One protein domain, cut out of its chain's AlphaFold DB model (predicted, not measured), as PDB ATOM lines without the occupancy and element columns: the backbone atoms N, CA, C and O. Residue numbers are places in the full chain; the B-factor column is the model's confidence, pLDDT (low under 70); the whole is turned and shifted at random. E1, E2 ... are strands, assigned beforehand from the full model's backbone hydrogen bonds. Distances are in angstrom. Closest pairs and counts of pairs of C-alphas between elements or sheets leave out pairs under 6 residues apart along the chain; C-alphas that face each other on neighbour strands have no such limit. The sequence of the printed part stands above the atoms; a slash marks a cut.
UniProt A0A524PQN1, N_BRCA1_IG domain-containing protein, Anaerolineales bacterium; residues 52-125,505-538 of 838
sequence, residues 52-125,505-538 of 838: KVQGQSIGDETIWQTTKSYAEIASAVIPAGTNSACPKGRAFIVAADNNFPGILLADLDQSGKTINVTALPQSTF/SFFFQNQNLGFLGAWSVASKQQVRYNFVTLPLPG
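What this domain is: This is residues 52 to 125 and 505 to 538 of the 838 residues of the protein "N_BRCA1_IG domain-containing protein" of Anaerolineales bacterium (UniProt A0A524PQN1). The model is a sandwich of two twisted sheets face to face, one of five strands and one of four, with their strands running nearly alike. The five-strand sheet curls toward the other, and at both sides the edge strands come close together, E1 to E6 and E7 to E3, giving a flattened, nearly closed barrel. The printed part has 108 residues with nine named strands, E1 to E9 in chain order, and no named helix, and its class is all strand. The sheets, ordered E1 E2 E9 E8 E7 and E3 E4 E5 E6, are antiparallel throughout. The whole is compact, with a radius of gyration of the C-alphas of 13.9 A and spans of 44 by 30 by 20 A.

Where its parts are: In the larger sheet, E1 is residues 55 to 58, beginning at C-alpha 55 (-49.320, -37.537, -1.996), and E2 is residues 61 to 65. E9, residues 526 to 535, is 29.9 A long and ends at C-alpha 535 (-51.334, -44.163, -28.294). E8, residues 512 to 521, is 28.2 A long, and E7 is residues 505 to 509. In the other sheet, E3 is residues 73 to 78, 17.1 A; E4 is residues 90 to 95, 16.4 A; E5 is residues 102 to 108, 18.8 A; and E6 is residues 114 to 119, 13.7 A.

How they stand to each other: In the larger sheet, E1 and E7 are edge strands. E9 and E8 form a hairpin at 163 degrees, with N 519 and O 528 2.9 A apart, within hydrogen-bond range. E2 and E9 have N 64 and O 527 at 2.8 A, E1 and E2 have N 56 and O 63 at 2.9 A, and E8 and E7 have N 507 and O 514 at 2.8 A. E7, E8 and E9 form a meander, each strand the antiparallel neighbour of the one before, and so do E3, E4, E5 and E6. There N 92 and O 76 are at 2.8 A, N 104 and O 93 at 2.8 A, and N 105 and O 118 at 2.8 A. The two sheets form a sandwich, two sheets face to face, with the facing parts 8.5 A centre to centre and the strands at 19 degrees. The closest C-alphas of E3 and E7 are those of Ala 76 and Ser 505, 5.1 A. Those of E1 and E6 are Gly 55 and Val 117, 5.2 A. E4 and E8 are near each other, with 7 pairs of C-alphas within 10 A, while E5 and E9 are apart.

The domain as a whole: The two C-alphas farthest apart, of Asn 99 and Gly 538, are 45.5 A apart. Residues 126 to 504 are cut out, and C-alphas 125 and 505 are 22.5 A apart across the cut. The link E3 to E4, 11 residues, is long. The mean pLDDT of the printed part is 72.7, with 36 residues under 70, among them 52 to 60, 109 to 117 and 534 to 538.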
ATOM      1  N   LYS A  52     -43.970 -33.018   5.567       44.09
ATOM      2  CA  LYS A  52     -45.124 -32.084   5.576       44.09
ATOM      3  C   LYS A  52     -46.053 -32.246   4.358       44.09
ATOM      4  O   LYS A  52     -46.934 -31.433   4.120       44.09
ATOM      5  N   VAL A  53     -45.832 -33.301   3.593       46.00
ATOM      6  CA  VAL A  53     -46.262 -33.548   2.238       46.00
ATOM      7  C   VAL A  53     -46.655 -35.021   2.173       46.00
ATOM      8  O   VAL A  53     -45.814 -35.902   2.355       46.00
ATOM      9  N   GLN A  54     -47.934 -35.284   1.927       51.53
ATOM     10  CA  GLN A  54     -48.436 -36.613   1.590       51.53
ATOM     11  C   GLN A  54     -49.114 -36.522   0.226       51.53
ATOM     12  O   GLN A  54     -50.008 -35.694   0.035       51.53
ATOM     13  N   GLY A  55     -48.642 -37.330  -0.723       50.47
ATOM     14  CA  GLY A  55     -49.320 -37.537  -1.996       50.47
ATOM     15  C   GLY A  55     -50.334 -38.667  -1.865       50.47
ATOM     16  O   GLY A  55     -50.031 -39.701  -1.268       50.47
ATOM     17  N   GLN A  56     -51.530 -38.480  -2.412       52.62
ATOM     18  CA  GLN A  56     -52.565 -39.508  -2.455       52.62
ATOM     19  C   GLN A  56     -53.211 -39.521  -3.839       52.62
ATOM     20  O   GLN A  56     -53.725 -38.497  -4.289       52.62
ATOM     21  N   SER A  57     -53.214 -40.680  -4.499       56.22
ATOM     22  CA  SER A  57     -54.027 -40.885  -5.701       56.22
ATOM     23  C   SER A  57     -55.501 -40.962  -5.299       56.22
ATOM     24  O   SER A  57     -55.866 -41.723  -4.396       56.22
ATOM     25  N   ILE A  58     -56.345 -40.145  -5.929       52.41
ATOM     26  CA  ILE A  58     -57.790 -40.123  -5.715       52.41
ATOM     27  C   ILE A  58     -58.479 -40.269  -7.076       52.41
ATOM     28  O   ILE A  58     -58.745 -39.301  -7.780       52.41
ATOM     29  N   GLY A  59     -58.782 -41.513  -7.449       61.88
ATOM     30  CA  GLY A  59     -59.262 -41.827  -8.795       61.88
ATOM     31  C   GLY A  59     -58.122 -41.761  -9.812       61.88
ATOM     32  O   GLY A  59     -57.128 -42.475  -9.654       61.88
ATOM     33  N   ASP A  60     -58.281 -40.918 -10.833       65.75
ATOM     34  CA  ASP A  60     -57.279 -40.707 -11.888       65.75
ATOM     35  C   ASP A  60     -56.376 -39.493 -11.607       65.75
ATOM     36  O   ASP A  60     -55.250 -39.436 -12.084       65.75
ATOM     37  N   GLU A  61     -56.812 -38.568 -10.753       71.50
ATOM     38  CA  GLU A  61     -56.011 -37.433 -10.298       71.50
ATOM     39  C   GLU A  61     -55.232 -37.785  -9.028       71.50
ATOM     40  O   GLU A  61     -55.676 -38.553  -8.167       71.50
ATOM     41  N   THR A  62     -54.045 -37.200  -8.882       72.19
ATOM     42  CA  THR A  62     -53.271 -37.310  -7.646       72.19
ATOM     43  C   THR A  62     -53.174 -35.959  -6.961       72.19
ATOM     44  O   THR A  62     -52.915 -34.933  -7.587       72.19
ATOM     45  N   ILE A  63     -53.393 -35.969  -5.647       73.19
ATOM     46  CA  ILE A  63     -53.402 -34.776  -4.810       73.19
ATOM     47  C   ILE A  63     -52.144 -34.734  -3.964       73.19
ATOM     48  O   ILE A  63     -51.771 -35.720  -3.325       73.19
ATOM     49  N   TRP A  64     -51.555 -33.549  -3.887       72.38
ATOM     50  CA  TRP A  64     -50.521 -33.204  -2.936       72.38
ATOM     51  C   TRP A  64     -50.978 -32.041  -2.042       72.38
ATOM     52  O   TRP A  64     -51.363 -30.994  -2.545       72.38
ATOM     53  N   GLN A  65     -50.926 -32.218  -0.714       75.06
ATOM     54  CA  GLN A  65     -51.158 -31.139   0.259       75.06
ATOM     55  C   GLN A  65     -49.943 -30.209   0.394       75.06
ATOM     56  O   GLN A  65     -48.860 -30.659   0.780       75.06
ATOM     57  N   THR A  66     -50.141 -28.915   0.160       69.06
ATOM     58  CA  THR A  66     -49.144 -27.856   0.362       69.06
ATOM     59  C   THR A  66     -49.360 -27.147   1.697       69.06
ATOM     60  O   THR A  66     -50.453 -27.158   2.260       69.06
ATOM     61  N   THR A  67     -48.324 -26.498   2.240       61.34
ATOM     62  CA  THR A  67     -48.472 -25.758   3.510       61.34
ATOM     63  C   THR A  67     -49.087 -24.363   3.337       61.34
ATOM     64  O   THR A  67     -49.433 -23.705   4.323       61.34
ATOM     65  N   LYS A  68     -49.257 -23.916   2.088       62.78
ATOM     66  CA  LYS A  68     -49.902 -22.660   1.686       62.78
ATOM     67  C   LYS A  68     -50.954 -22.888   0.604       62.78
ATOM     68  O   LYS A  68     -51.018 -23.967   0.029       62.78
ATOM     69  N   SER A  69     -51.779 -21.868   0.352       59.28
ATOM     70  CA  SER A  69     -52.807 -21.916  -0.688       59.28
ATOM     71  C   SER A  69     -52.192 -22.018  -2.085       59.28
ATOM     72  O   SER A  69     -52.500 -22.969  -2.778       59.28
ATOM     73  N   TYR A  70     -51.263 -21.160  -2.491       62.44
ATOM     74  CA  TYR A  70     -50.688 -21.218  -3.845       62.44
ATOM     75  C   TYR A  70     -49.287 -21.844  -3.897       62.44
ATOM     76  O   TYR A  70     -48.565 -21.838  -2.897       62.44
ATOM     77  N   ALA A  71     -48.914 -22.345  -5.079       68.75
ATOM     78  CA  ALA A  71     -47.562 -22.782  -5.405       68.75
ATOM     79  C   ALA A  71     -47.308 -22.650  -6.915       68.75
ATOM     80  O   ALA A  71     -48.187 -22.975  -7.713       68.75
ATOM     81  N   GLU A  72     -46.116 -22.198  -7.292       78.38
ATOM     82  CA  GLU A  72     -45.614 -22.359  -8.659       78.38
ATOM     83  C   GLU A  72     -45.157 -23.791  -8.886       78.38
ATOM     84  O   GLU A  72     -44.746 -24.466  -7.936       78.38
ATOM     85  N   ILE A  73     -45.286 -24.267 -10.125       81.88
ATOM     86  CA  ILE A  73     -45.153 -25.689 -10.424       81.88
ATOM     87  C   ILE A  73     -44.312 -25.894 -11.678       81.88
ATOM     88  O   ILE A  73     -44.666 -25.443 -12.768       81.88
ATOM     89  N   ALA A  74     -43.256 -26.684 -11.522       86.69
ATOM     90  CA  ALA A  74     -42.521 -27.272 -12.628       86.69
ATOM     91  C   ALA A  74     -42.494 -28.792 -12.482       86.69
ATOM     92  O   ALA A  74     -42.516 -29.331 -11.369       86.69
ATOM     93  N   SER A  75     -42.459 -29.493 -13.611       87.88
ATOM     94  CA  SER A  75     -42.456 -30.949 -13.621       87.88
ATOM     95  C   SER A  75     -41.510 -31.522 -14.666       87.88
ATOM     96  O   SER A  75     -41.235 -30.902 -15.688       87.88
ATOM     97  N   ALA A  76     -41.008 -32.721 -14.386       89.50
ATOM     98  CA  ALA A  76     -40.161 -33.494 -15.285       89.50
ATOM     99  C   ALA A  76     -40.506 -34.981 -15.156       89.50
ATOM    100  O   ALA A  76     -40.924 -35.433 -14.088       89.50
ATOM    101  N   VAL A  77     -40.313 -35.762 -16.215       86.06
ATOM    102  CA  VAL A  77     -40.536 -37.211 -16.196       86.06
ATOM    103  C   VAL A  77     -39.337 -37.927 -16.805       86.06
ATOM    104  O   VAL A  77     -38.952 -37.663 -17.941       86.06
ATOM    105  N   ILE A  78     -38.778 -38.874 -16.050       84.81
ATOM    106  CA  ILE A  78     -37.813 -39.860 -16.541       84.81
ATOM    107  C   ILE A  78     -38.577 -41.164 -16.812       84.81
ATOM    108  O   ILE A  78     -39.091 -41.762 -15.863       84.81
ATOM    109  N   PRO A  79     -38.669 -41.642 -18.061       79.62
ATOM    110  CA  PRO A  79     -39.303 -42.916 -18.377       79.62
ATOM    111  C   PRO A  79     -38.636 -44.121 -17.719       79.62
ATOM    112  O   PRO A  79     -37.474 -44.106 -17.305       79.62
ATOM    113  N   ALA A  80     -39.379 -45.224 -17.672       79.25
ATOM    114  CA  ALA A  80     -38.833 -46.492 -17.221       79.25
ATOM    115  C   ALA A  80     -37.686 -46.968 -18.117       79.25
ATOM    116  O   ALA A  80     -37.824 -47.053 -19.335       79.25
ATOM    117  N   GLY A  81     -36.566 -47.321 -17.488       76.19
ATOM    118  CA  GLY A  81     -35.416 -47.896 -18.180       76.19
ATOM    119  C   GLY A  81     -34.539 -46.884 -18.917       76.19
ATOM    120  O   GLY A  81     -33.615 -47.313 -19.600       76.19
ATOM    121  N   THR A  82     -34.767 -45.571 -18.759       75.88
ATOM    122  CA  THR A  82     -33.890 -44.534 -19.339       75.88
ATOM    123  C   THR A  82     -32.437 -44.681 -18.876       75.88
ATOM    124  O   THR A  82     -31.517 -44.468 -19.658       75.88
ATOM    125  N   ASN A  83     -32.214 -45.083 -17.624       75.44
ATOM    126  CA  ASN A  83     -30.909 -45.500 -17.117       75.44
ATOM    127  C   ASN A  83     -31.071 -46.588 -16.041       75.44
ATOM    128  O   ASN A  83     -32.176 -46.845 -15.551       75.44
ATOM    129  N   SER A  84     -29.966 -47.232 -15.655       81.81
ATOM    130  CA  SER A  84     -29.968 -48.323 -14.668       81.81
ATOM    131  C   SER A  84     -30.452 -47.895 -13.278       81.81
ATOM    132  O   SER A  84     -30.911 -48.740 -12.511       81.81
ATOM    133  N   ALA A  85     -30.372 -46.602 -12.952       80.94
ATOM    134  CA  ALA A  85     -30.859 -46.045 -11.693       80.94
ATOM    135  C   ALA A  85     -32.382 -45.801 -11.689       80.94
ATOM    136  O   ALA A  85     -32.973 -45.678 -10.618       80.94
ATOM    137  N   CYS A  86     -33.034 -45.782 -12.858       81.38
ATOM    138  CA  CYS A  86     -34.463 -45.489 -13.015       81.38
ATOM    139  C   CYS A  86     -35.247 -46.640 -13.691       81.38
ATOM    140  O   CYS A  86     -35.948 -46.427 -14.684       81.38
ATOM    141  N   PRO A  87     -35.195 -47.887 -13.177       80.88
ATOM    142  CA  PRO A  87     -35.793 -49.046 -13.853       80.88
ATOM    143  C   PRO A  87     -37.324 -48.978 -13.972       80.88
ATOM    144  O   PRO A  87     -37.897 -49.610 -14.854       80.88
ATOM    145  N   LYS A  88     -37.993 -48.225 -13.091       79.94
ATOM    146  CA  LYS A  88     -39.454 -48.030 -13.101       79.94
ATOM    147  C   LYS A  88     -39.893 -46.704 -13.723       79.94
ATOM    148  O   LYS A  88     -41.073 -46.528 -13.990       79.94
ATOM    149  N   GLY A  89     -38.954 -45.793 -13.968       83.06
ATOM    150  CA  GLY A  89     -39.272 -44.418 -14.321       83.06
ATOM    151  C   GLY A  89     -39.785 -43.640 -13.115       83.06
ATOM    152  O   GLY A  89     -40.132 -44.204 -12.069       83.06
ATOM    153  N   ARG A  90     -39.781 -42.319 -13.240       86.50
ATOM    154  CA  ARG A  90     -40.118 -41.414 -12.153       86.50
ATOM    155  C   ARG A  90     -40.586 -40.073 -12.686       86.50
ATOM    156  O   ARG A  90     -39.941 -39.479 -13.545       86.50
ATOM    157  N   ALA A  91     -41.684 -39.588 -12.130       86.75
ATOM    158  CA  ALA A  91     -42.133 -38.222 -12.309       86.75
ATOM    159  C   ALA A  91     -41.688 -37.351 -11.138       86.75
ATOM    160  O   ALA A  91     -41.631 -37.794  -9.987       86.75
ATOM    161  N   PHE A  92     -41.401 -36.101 -11.456       87.31
ATOM    162  CA  PHE A  92     -40.928 -35.084 -10.543       87.31
ATOM    163  C   PHE A  92     -41.879 -33.907 -10.622       87.31
ATOM    164  O   PHE A  92     -42.195 -33.436 -11.713       87.31
ATOM    165  N   ILE A  93     -42.329 -33.435  -9.467       84.31
ATOM    166  CA  ILE A  93     -43.093 -32.196  -9.358       84.31
ATOM    167  C   ILE A  93     -42.409 -31.366  -8.295       84.31
ATOM    168  O   ILE A  93     -42.242 -31.818  -7.162       84.31
ATOM    169  N   VAL A  94     -42.006 -30.159  -8.661       81.81
ATOM    170  CA  VAL A  94     -41.443 -29.206  -7.720       81.81
ATOM    171  C   VAL A  94     -42.472 -28.124  -7.467       81.81
ATOM    172  O   VAL A  94     -43.003 -27.556  -8.419       81.81
ATOM    173  N   ALA A  95     -42.755 -27.852  -6.193       77.69
ATOM    174  CA  ALA A  95     -43.584 -26.716  -5.819       77.69
ATOM    175  C   ALA A  95     -43.053 -26.001  -4.572       77.69
ATOM    176  O   ALA A  95     -42.638 -26.635  -3.597       77.69
ATOM    177  N   ALA A  96     -43.056 -24.668  -4.604       67.25
ATOM    178  CA  ALA A  96     -42.527 -23.831  -3.528       67.25
ATOM    179  C   ALA A  96     -43.629 -23.359  -2.586       67.25
ATOM    180  O   ALA A  96     -44.672 -22.874  -3.018       67.25
ATOM    181  N   ASP A  97     -43.333 -23.400  -1.285       57.12
ATOM    182  CA  ASP A  97     -44.150 -22.819  -0.223       57.12
ATOM    183  C   ASP A  97     -43.291 -22.060   0.822       57.12
ATOM    184  O   ASP A  97     -43.169 -22.424   1.990       57.12
ATOM    185  N   ASN A  98     -42.696 -20.928   0.410       52.34
ATOM    186  CA  ASN A  98     -41.928 -19.980   1.256       52.34
ATOM    187  C   ASN A  98     -40.756 -20.563   2.079       52.34
ATOM    188  O   ASN A  98     -40.298 -19.913   3.018       52.34
ATOM    189  N   ASN A  99     -40.261 -21.743   1.723       62.72
ATOM    190  CA  ASN A  99     -39.018 -22.349   2.203       62.72
ATOM    191  C   ASN A  99     -38.346 -23.054   1.015       62.72
ATOM    192  O   ASN A  99     -38.841 -22.932  -0.105       62.72
ATOM    193  N   PHE A 100     -37.264 -23.813   1.244       64.50
ATOM    194  CA  PHE A 100     -36.750 -24.707   0.200       64.50
ATOM    195  C   PHE A 100     -37.917 -25.532  -0.374       64.50
ATOM    196  O   PHE A 100     -38.632 -26.165   0.419       64.50
ATOM    197  N   PRO A 101     -38.134 -25.486  -1.699       68.12
ATOM    198  CA  PRO A 101     -39.326 -26.027  -2.324       68.12
ATOM    199  C   PRO A 101     -39.448 -27.525  -2.087       68.12
ATOM    200  O   PRO A 101     -38.462 -28.263  -2.034       68.12
ATOM    201  N   GLY A 102     -40.685 -27.989  -1.946       71.25
ATOM    202  CA  GLY A 102     -40.958 -29.412  -1.899       71.25
ATOM    203  C   GLY A 102     -40.698 -30.011  -3.274       71.25
ATOM    204  O   GLY A 102     -41.387 -29.673  -4.234       71.25
ATOM    205  N   ILE A 103     -39.720 -30.911  -3.366       75.00
ATOM    206  CA  ILE A 103     -39.523 -31.742  -4.553       75.00
ATOM    207  C   ILE A 103     -40.183 -33.085  -4.282       75.00
ATOM    208  O   ILE A 103     -39.822 -33.805  -3.346       75.00
ATOM    209  N   LEU A 104     -41.181 -33.405  -5.093       73.12
ATOM    210  CA  LEU A 104     -41.870 -34.677  -5.070       73.12
ATOM    211  C   LEU A 104     -41.328 -35.623  -6.121       73.12
ATOM    212  O   LEU A 104     -41.016 -35.231  -7.241       73.12
ATOM    213  N   LEU A 105     -41.334 -36.892  -5.742       78.62
ATOM    214  CA  LEU A 105     -41.042 -38.033  -6.583       78.62
ATOM    215  C   LEU A 105     -42.287 -38.901  -6.630       78.62
ATOM    216  O   LEU A 105     -42.800 -39.298  -5.581       78.62
ATOM    217  N   ALA A 106     -42.751 -39.228  -7.823       74.81
ATOM    218  CA  ALA A 106     -43.740 -40.267  -8.020       74.81
ATOM    219  C   ALA A 106     -43.118 -41.382  -8.859       74.81
ATOM    220  O   ALA A 106     -42.790 -41.173 -10.027       74.81
ATOM    221  N   ASP A 107     -42.938 -42.561  -8.261       73.75
ATOM    222  CA  ASP A 107     -42.572 -43.749  -9.032       73.75
ATOM    223  C   ASP A 107     -43.703 -44.069 -10.008       73.75
ATOM    224  O   ASP A 107     -44.877 -44.054  -9.620       73.75
ATOM    225  N   LEU A 108     -43.342 -44.382 -11.250       71.81
ATOM    226  CA  LEU A 108     -44.296 -44.756 -12.286       71.81
ATOM    227  C   LEU A 108     -44.402 -46.282 -12.388       71.81
ATOM    228  O   LEU A 108     -43.447 -47.017 -12.125       71.81
ATOM    229  N   ASP A 109     -45.583 -46.781 -12.737       65.31
ATOM    230  CA  ASP A 109     -45.749 -48.151 -13.203       65.31
ATOM    231  C   ASP A 109     -45.495 -48.263 -14.710       65.31
ATOM    232  O   ASP A 109     -45.191 -47.295 -15.408       65.31
ATOM    233  N   GLN A 110     -45.609 -49.483 -15.237       60.81
ATOM    234  CA  GLN A 110     -45.402 -49.744 -16.662       60.81
ATOM    235  C   GLN A 110     -46.436 -49.044 -17.564       60.81
ATOM    236  O   GLN A 110     -46.209 -48.948 -18.767       60.81
ATOM    237  N   SER A 111     -47.553 -48.558 -17.013       56.72
ATOM    238  CA  SER A 111     -48.554 -47.764 -17.733       56.72
ATOM    239  C   SER A 111     -48.319 -46.253 -17.634       56.72
ATOM    240  O   SER A 111     -49.030 -45.496 -18.285       56.72
ATOM    241  N   GLY A 112     -47.322 -45.806 -16.857       58.12
ATOM    242  CA  GLY A 112     -47.079 -44.389 -16.579       58.12
ATOM    243  C   GLY A 112     -47.937 -43.832 -15.438       58.12
ATOM    244  O   GLY A 112     -47.948 -42.622 -15.223       58.12
ATOM    245  N   LYS A 113     -48.648 -44.684 -14.687       64.50
ATOM    246  CA  LYS A 113     -49.445 -44.279 -13.523       64.50
ATOM    247  C   LYS A 113     -48.581 -44.233 -12.265       64.50
ATOM    248  O   LYS A 113     -47.656 -45.024 -12.098       64.50
ATOM    249  N   THR A 114     -48.895 -43.321 -11.352       65.06
ATOM    250  CA  THR A 114     -48.160 -43.180 -10.092       65.06
ATOM    251  C   THR A 114     -48.446 -44.327  -9.127       65.06
ATOM    252  O   THR A 114     -49.594 -44.698  -8.888       65.06
ATOM    253  N   ILE A 115     -47.382 -44.885  -8.549       64.38
ATOM    254  CA  ILE A 115     -47.455 -45.964  -7.555       64.38
ATOM    255  C   ILE A 115     -47.238 -45.401  -6.151       64.38
ATOM    256  O   ILE A 115     -48.076 -45.561  -5.267       64.38
ATOM    257  N   ASN A 116     -46.095 -44.743  -5.949       68.19
ATOM    258  CA  ASN A 116     -45.648 -44.232  -4.659       68.19
ATOM    259  C   ASN A 116     -45.253 -42.775  -4.821       68.19
ATOM    260  O   ASN A 116     -44.355 -42.474  -5.605       68.19
ATOM    261  N   VAL A 117     -45.880 -41.890  -4.050       69.94
ATOM    262  CA  VAL A 117     -45.519 -40.472  -4.014       69.94
ATOM    263  C   VAL A 117     -44.728 -40.193  -2.743       69.94
ATOM    264  O   VAL A 117     -45.214 -40.435  -1.638       69.94
ATOM    265  N   THR A 118     -43.512 -39.677  -2.898       72.62
ATOM    266  CA  THR A 118     -42.579 -39.400  -1.803       72.62
ATOM    267  C   THR A 118     -42.045 -37.978  -1.918       72.62
ATOM    268  O   THR A 118     -41.655 -37.548  -2.999       72.62
ATOM    269  N   ALA A 119     -41.995 -37.248  -0.804       74.44
ATOM    270  CA  ALA A 119     -41.265 -35.985  -0.739       74.44
ATOM    271  C   ALA A 119     -39.779 -36.241  -0.522       74.44
ATOM    272  O   ALA A 119     -39.417 -36.997   0.385       74.44
ATOM    273  N   LEU A 120     -38.928 -35.565  -1.288       76.94
ATOM    274  CA  LEU A 120     -37.504 -35.535  -0.999       76.94
ATOM    275  C   LEU A 120     -37.243 -34.731   0.280       76.94
ATOM    276  O   LEU A 120     -37.694 -33.587   0.397       76.94
ATOM    277  N   PRO A 121     -36.507 -35.297   1.252       78.38
ATOM    278  CA  PRO A 121     -36.003 -34.526   2.374       78.38
ATOM    279  C   PRO A 121     -35.096 -33.391   1.887       78.38
ATOM    280  O   PRO A 121     -34.259 -33.590   1.012       78.38
ATOM    281  N   GLN A 122     -35.183 -32.221   2.522       76.88
ATOM    282  CA  GLN A 122     -34.262 -31.108   2.245       76.88
ATOM    283  C   GLN A 122     -32.792 -31.513   2.439       76.88
ATOM    284  O   GLN A 122     -31.929 -31.036   1.717       76.88
ATOM    285  N   SER A 123     -32.512 -32.447   3.357       80.94
ATOM    286  CA  SER A 123     -31.167 -32.991   3.595       80.94
ATOM    287  C   SER A 123     -30.568 -33.741   2.404       80.94
ATOM    288  O   SER A 123     -29.379 -34.040   2.427       80.94
ATOM    289  N   THR A 124     -31.369 -34.090   1.393       84.06
ATOM    290  CA  THR A 124     -30.867 -34.674   0.142       84.06
ATOM    291  C   THR A 124     -30.119 -33.635  -0.701       84.06
ATOM    292  O   THR A 124     -29.273 -33.994  -1.514       84.06
ATOM    293  N   PHE A 125     -30.391 -32.348  -0.479       85.00
ATOM    294  CA  PHE A 125     -29.726 -31.237  -1.141       85.00
ATOM    295  C   PHE A 125     -28.659 -30.655  -0.214       85.00
ATOM    296  O   PHE A 125     -28.893 -30.429   0.974       85.00
ATOM    297  N   SER A 505     -44.898 -31.760 -18.173       84.81
ATOM    298  CA  SER A 505     -43.798 -32.551 -18.711       84.81
ATOM    299  C   SER A 505     -44.316 -33.547 -19.726       84.81
ATOM    300  O   SER A 505     -45.388 -34.129 -19.568       84.81
ATOM    301  N   PHE A 506     -43.540 -33.742 -20.774       81.75
ATOM    302  CA  PHE A 506     -43.789 -34.753 -21.773       81.75
ATOM    303  C   PHE A 506     -42.938 -35.984 -21.511       81.75
ATOM    304  O   PHE A 506     -41.787 -35.870 -21.094       81.75
ATOM    305  N   PHE A 507     -43.477 -37.156 -21.830       77.88
ATOM    306  CA  PHE A 507     -42.691 -38.371 -21.850       77.88
ATOM    307  C   PHE A 507     -43.174 -39.377 -22.882       77.88
ATOM    308  O   PHE A 507     -44.321 -39.364 -23.327       77.88
ATOM    309  N   PHE A 508     -42.285 -40.292 -23.242       75.06
ATOM    310  CA  PHE A 508     -42.597 -41.394 -24.130       75.06
ATOM    311  C   PHE A 508     -42.286 -42.729 -23.465       75.06
ATOM    312  O   PHE A 508     -41.170 -42.972 -23.003       75.06
ATOM    313  N   GLN A 509     -43.277 -43.617 -23.431       72.38
ATOM    314  CA  GLN A 509     -43.129 -44.930 -22.817       72.38
ATOM    315  C   GLN A 509     -44.050 -45.942 -23.496       72.38
ATOM    316  O   GLN A 509     -45.229 -45.679 -23.713       72.38
ATOM    317  N   ASN A 510     -43.521 -47.127 -23.817       71.44
ATOM    318  CA  ASN A 510     -44.302 -48.251 -24.349       71.44
ATOM    319  C   ASN A 510     -45.162 -47.904 -25.582       71.44
ATOM    320  O   ASN A 510     -46.300 -48.346 -25.684       71.44
ATOM    321  N   GLN A 511     -44.612 -47.127 -26.523       69.94
ATOM    322  CA  GLN A 511     -45.319 -46.652 -27.727       69.94
ATOM    323  C   GLN A 511     -46.484 -45.689 -27.463       69.94
ATOM    324  O   GLN A 511     -47.237 -45.365 -28.382       69.94
ATOM    325  N   ASN A 512     -46.593 -45.181 -26.238       70.56
ATOM    326  CA  ASN A 512     -47.579 -44.188 -25.866       70.56
ATOM    327  C   ASN A 512     -46.928 -42.832 -25.608       70.56
ATOM    328  O   ASN A 512     -45.849 -42.721 -25.022       70.56
ATOM    329  N   LEU A 513     -47.652 -41.811 -26.042       73.94
ATOM    330  CA  LEU A 513     -47.431 -40.411 -25.769       73.94
ATOM    331  C   LEU A 513     -47.962 -40.088 -24.376       73.94
ATOM    332  O   LEU A 513     -49.154 -40.246 -24.120       73.94
ATOM    333  N   GLY A 514     -47.085 -39.675 -23.475       78.25
ATOM    334  CA  GLY A 514     -47.412 -39.329 -22.104       78.25
ATOM    335  C   GLY A 514     -47.259 -37.836 -21.851       78.25
ATOM    336  O   GLY A 514     -46.288 -37.214 -22.277       78.25
ATOM    337  N   PHE A 515     -48.198 -37.267 -21.108       82.25
ATOM    338  CA  PHE A 515     -48.125 -35.895 -20.632       82.25
ATOM    339  C   PHE A 515     -48.480 -35.845 -19.156       82.25
ATOM    340  O   PHE A 515     -49.449 -36.461 -18.719       82.25
ATOM    341  N   LEU A 516     -47.710 -35.079 -18.403       84.88
ATOM    342  CA  LEU A 516     -47.982 -34.711 -17.029       84.88
ATOM    343  C   LEU A 516     -48.418 -33.252 -17.018       84.88
ATOM    344  O   LEU A 516     -47.620 -32.363 -17.306       84.88
ATOM    345  N   GLY A 517     -49.680 -33.007 -16.681       85.56
ATOM    346  CA  GLY A 517     -50.166 -31.667 -16.379       85.56
ATOM    347  C   GLY A 517     -50.330 -31.505 -14.873       85.56
ATOM    348  O   GLY A 517     -50.850 -32.406 -14.212       85.56
ATOM    349  N   ALA A 518     -49.895 -30.369 -14.332       84.75
ATOM    350  CA  ALA A 518     -49.994 -30.055 -12.910       84.75
ATOM    351  C   ALA A 518     -50.465 -28.608 -12.701       84.75
ATOM    352  O   ALA A 518     -50.105 -27.715 -13.469       84.75
ATOM    353  N   TRP A 519     -51.293 -28.385 -11.679       84.88
ATOM    354  CA  TRP A 519     -51.879 -27.081 -11.368       84.88
ATOM    355  C   TRP A 519     -52.138 -26.909  -9.868       84.88
ATOM    356  O   TRP A 519     -52.282 -27.874  -9.110       84.88
ATOM    357  N   SER A 520     -52.195 -25.650  -9.433       81.69
ATOM    358  CA  SER A 520     -52.498 -25.299  -8.046       81.69
ATOM    359  C   SER A 520     -54.011 -25.233  -7.811       81.69
ATOM    360  O   SER A 520     -54.771 -24.672  -8.603       81.69
ATOM    361  N   VAL A 521     -54.458 -25.777  -6.680       82.69
ATOM    362  CA  VAL A 521     -55.835 -25.695  -6.185       82.69
ATOM    363  C   VAL A 521     -55.820 -24.962  -4.851       82.69
ATOM    364  O   VAL A 521     -55.877 -25.552  -3.766       82.69
ATOM    365  N   ALA A 522     -55.735 -23.635  -4.948       77.12
ATOM    366  CA  ALA A 522     -55.382 -22.806  -3.807       77.12
ATOM    367  C   ALA A 522     -56.381 -22.832  -2.651       77.12
ATOM    368  O   ALA A 522     -55.999 -22.914  -1.481       77.12
ATOM    369  N   SER A 523     -57.669 -22.910  -2.981       77.94
ATOM    370  CA  SER A 523     -58.751 -23.042  -2.005       77.94
ATOM    371  C   SER A 523     -58.686 -24.304  -1.152       77.94
ATOM    372  O   SER A 523     -59.329 -24.363  -0.105       77.94
ATOM    373  N   LYS A 524     -57.925 -25.311  -1.590       80.38
ATOM    374  CA  LYS A 524     -57.744 -26.577  -0.880       80.38
ATOM    375  C   LYS A 524     -56.314 -26.763  -0.362       80.38
ATOM    376  O   LYS A 524     -56.062 -27.810   0.221       80.38
ATOM    377  N   GLN A 525     -55.418 -25.782  -0.558       80.00
ATOM    378  CA  GLN A 525     -53.978 -25.889  -0.271       80.00
ATOM    379  C   GLN A 525     -53.376 -27.147  -0.906       80.00
ATOM    380  O   GLN A 525     -52.830 -28.019  -0.228       80.00
ATOM    381  N   GLN A 526     -53.585 -27.288  -2.216       80.75
ATOM    382  CA  GLN A 526     -53.191 -28.477  -2.957       80.75
ATOM    383  C   GLN A 526     -52.441 -28.128  -4.235       80.75
ATOM    384  O   GLN A 526     -52.808 -27.191  -4.940       80.75
ATOM    385  N   VAL A 527     -51.460 -28.957  -4.578       81.44
ATOM    386  CA  VAL A 527     -51.037 -29.161  -5.965       81.44
ATOM    387  C   VAL A 527     -51.695 -30.436  -6.446       81.44
ATOM    388  O   VAL A 527     -51.751 -31.437  -5.727       81.44
ATOM    389  N   ARG A 528     -52.216 -30.400  -7.661       84.12
ATOM    390  CA  ARG A 528     -52.822 -31.560  -8.287       84.12
ATOM    391  C   ARG A 528     -52.216 -31.795  -9.645       84.12
ATOM    392  O   ARG A 528     -51.706 -30.868 -10.271       84.12
ATOM    393  N   TYR A 529     -52.232 -33.047 -10.062       84.44
ATOM    394  CA  TYR A 529     -51.694 -33.432 -11.346       84.44
ATOM    395  C   TYR A 529     -52.397 -34.663 -11.888       84.44
ATOM    396  O   TYR A 529     -52.965 -35.468 -11.139       84.44
ATOM    397  N   ASN A 530     -52.313 -34.810 -13.203       82.62
ATOM    398  CA  ASN A 530     -52.838 -35.958 -13.909       82.62
ATOM    399  C   ASN A 530     -51.926 -36.334 -15.081       82.62
ATOM    400  O   ASN A 530     -51.257 -35.477 -15.669       82.62
ATOM    401  N   PHE A 531     -51.919 -37.626 -15.394       80.25
ATOM    402  CA  PHE A 531     -51.244 -38.186 -16.549       80.25
ATOM    403  C   PHE A 531     -52.246 -38.387 -17.677       80.25
ATOM    404  O   PHE A 531     -53.262 -39.059 -17.517       80.25
ATOM    405  N   VAL A 532     -51.931 -37.832 -18.839       75.75
ATOM    406  CA  VAL A 532     -52.633 -38.126 -20.082       75.75
ATOM    407  C   VAL A 532     -51.740 -39.049 -20.889       75.75
ATOM    408  O   VAL A 532     -50.616 -38.687 -21.226       75.75
ATOM    409  N   THR A 533     -52.230 -40.246 -21.198       73.12
ATOM    410  CA  THR A 533     -51.506 -41.215 -22.021       73.12
ATOM    411  C   THR A 533     -52.325 -41.544 -23.253       73.12
ATOM    412  O   THR A 533     -53.477 -41.962 -23.151       73.12
ATOM    413  N   LEU A 534     -51.731 -41.342 -24.424       65.38
ATOM    414  CA  LEU A 534     -52.380 -41.513 -25.716       65.38
ATOM    415  C   LEU A 534     -51.517 -42.428 -26.589       65.38
ATOM    416  O   LEU A 534     -50.295 -42.292 -26.583       65.38
ATOM    417  N   PRO A 535     -52.103 -43.372 -27.340       58.44
ATOM    418  CA  PRO A 535     -51.334 -44.163 -28.294       58.44
ATOM    419  C   PRO A 535     -50.732 -43.240 -29.362       58.44
ATOM    420  O   PRO A 535     -51.385 -42.284 -29.786       58.44
ATOM    421  N   LEU A 536     -49.494 -43.502 -29.798       52.25
ATOM    422  CA  LEU A 536     -48.868 -42.692 -30.847       52.25
ATOM    423  C   LEU A 536     -49.711 -42.668 -32.134       52.25
ATOM    424  O   LEU A 536     -50.116 -43.730 -32.622       52.25
ATOM    425  N   PRO A 537     -49.885 -41.498 -32.768       41.72
ATOM    426  CA  PRO A 537     -50.334 -41.430 -34.150       41.72
ATOM    427  C   PRO A 537     -49.282 -42.100 -35.051       41.72
ATOM    428  O   PRO A 537     -48.174 -41.590 -35.195       41.72
ATOM    429  N   GLY A 538     -49.599 -43.266 -35.630       41.28
ATOM    430  CA  GLY A 538     -48.724 -43.951 -36.598       41.28
ATOM    431  C   GLY A 538     -48.574 -45.469 -36.440       41.28
ATOM    432  O   GLY A 538     -48.048 -46.105 -37.345       41.28
TER     433      GLY A 538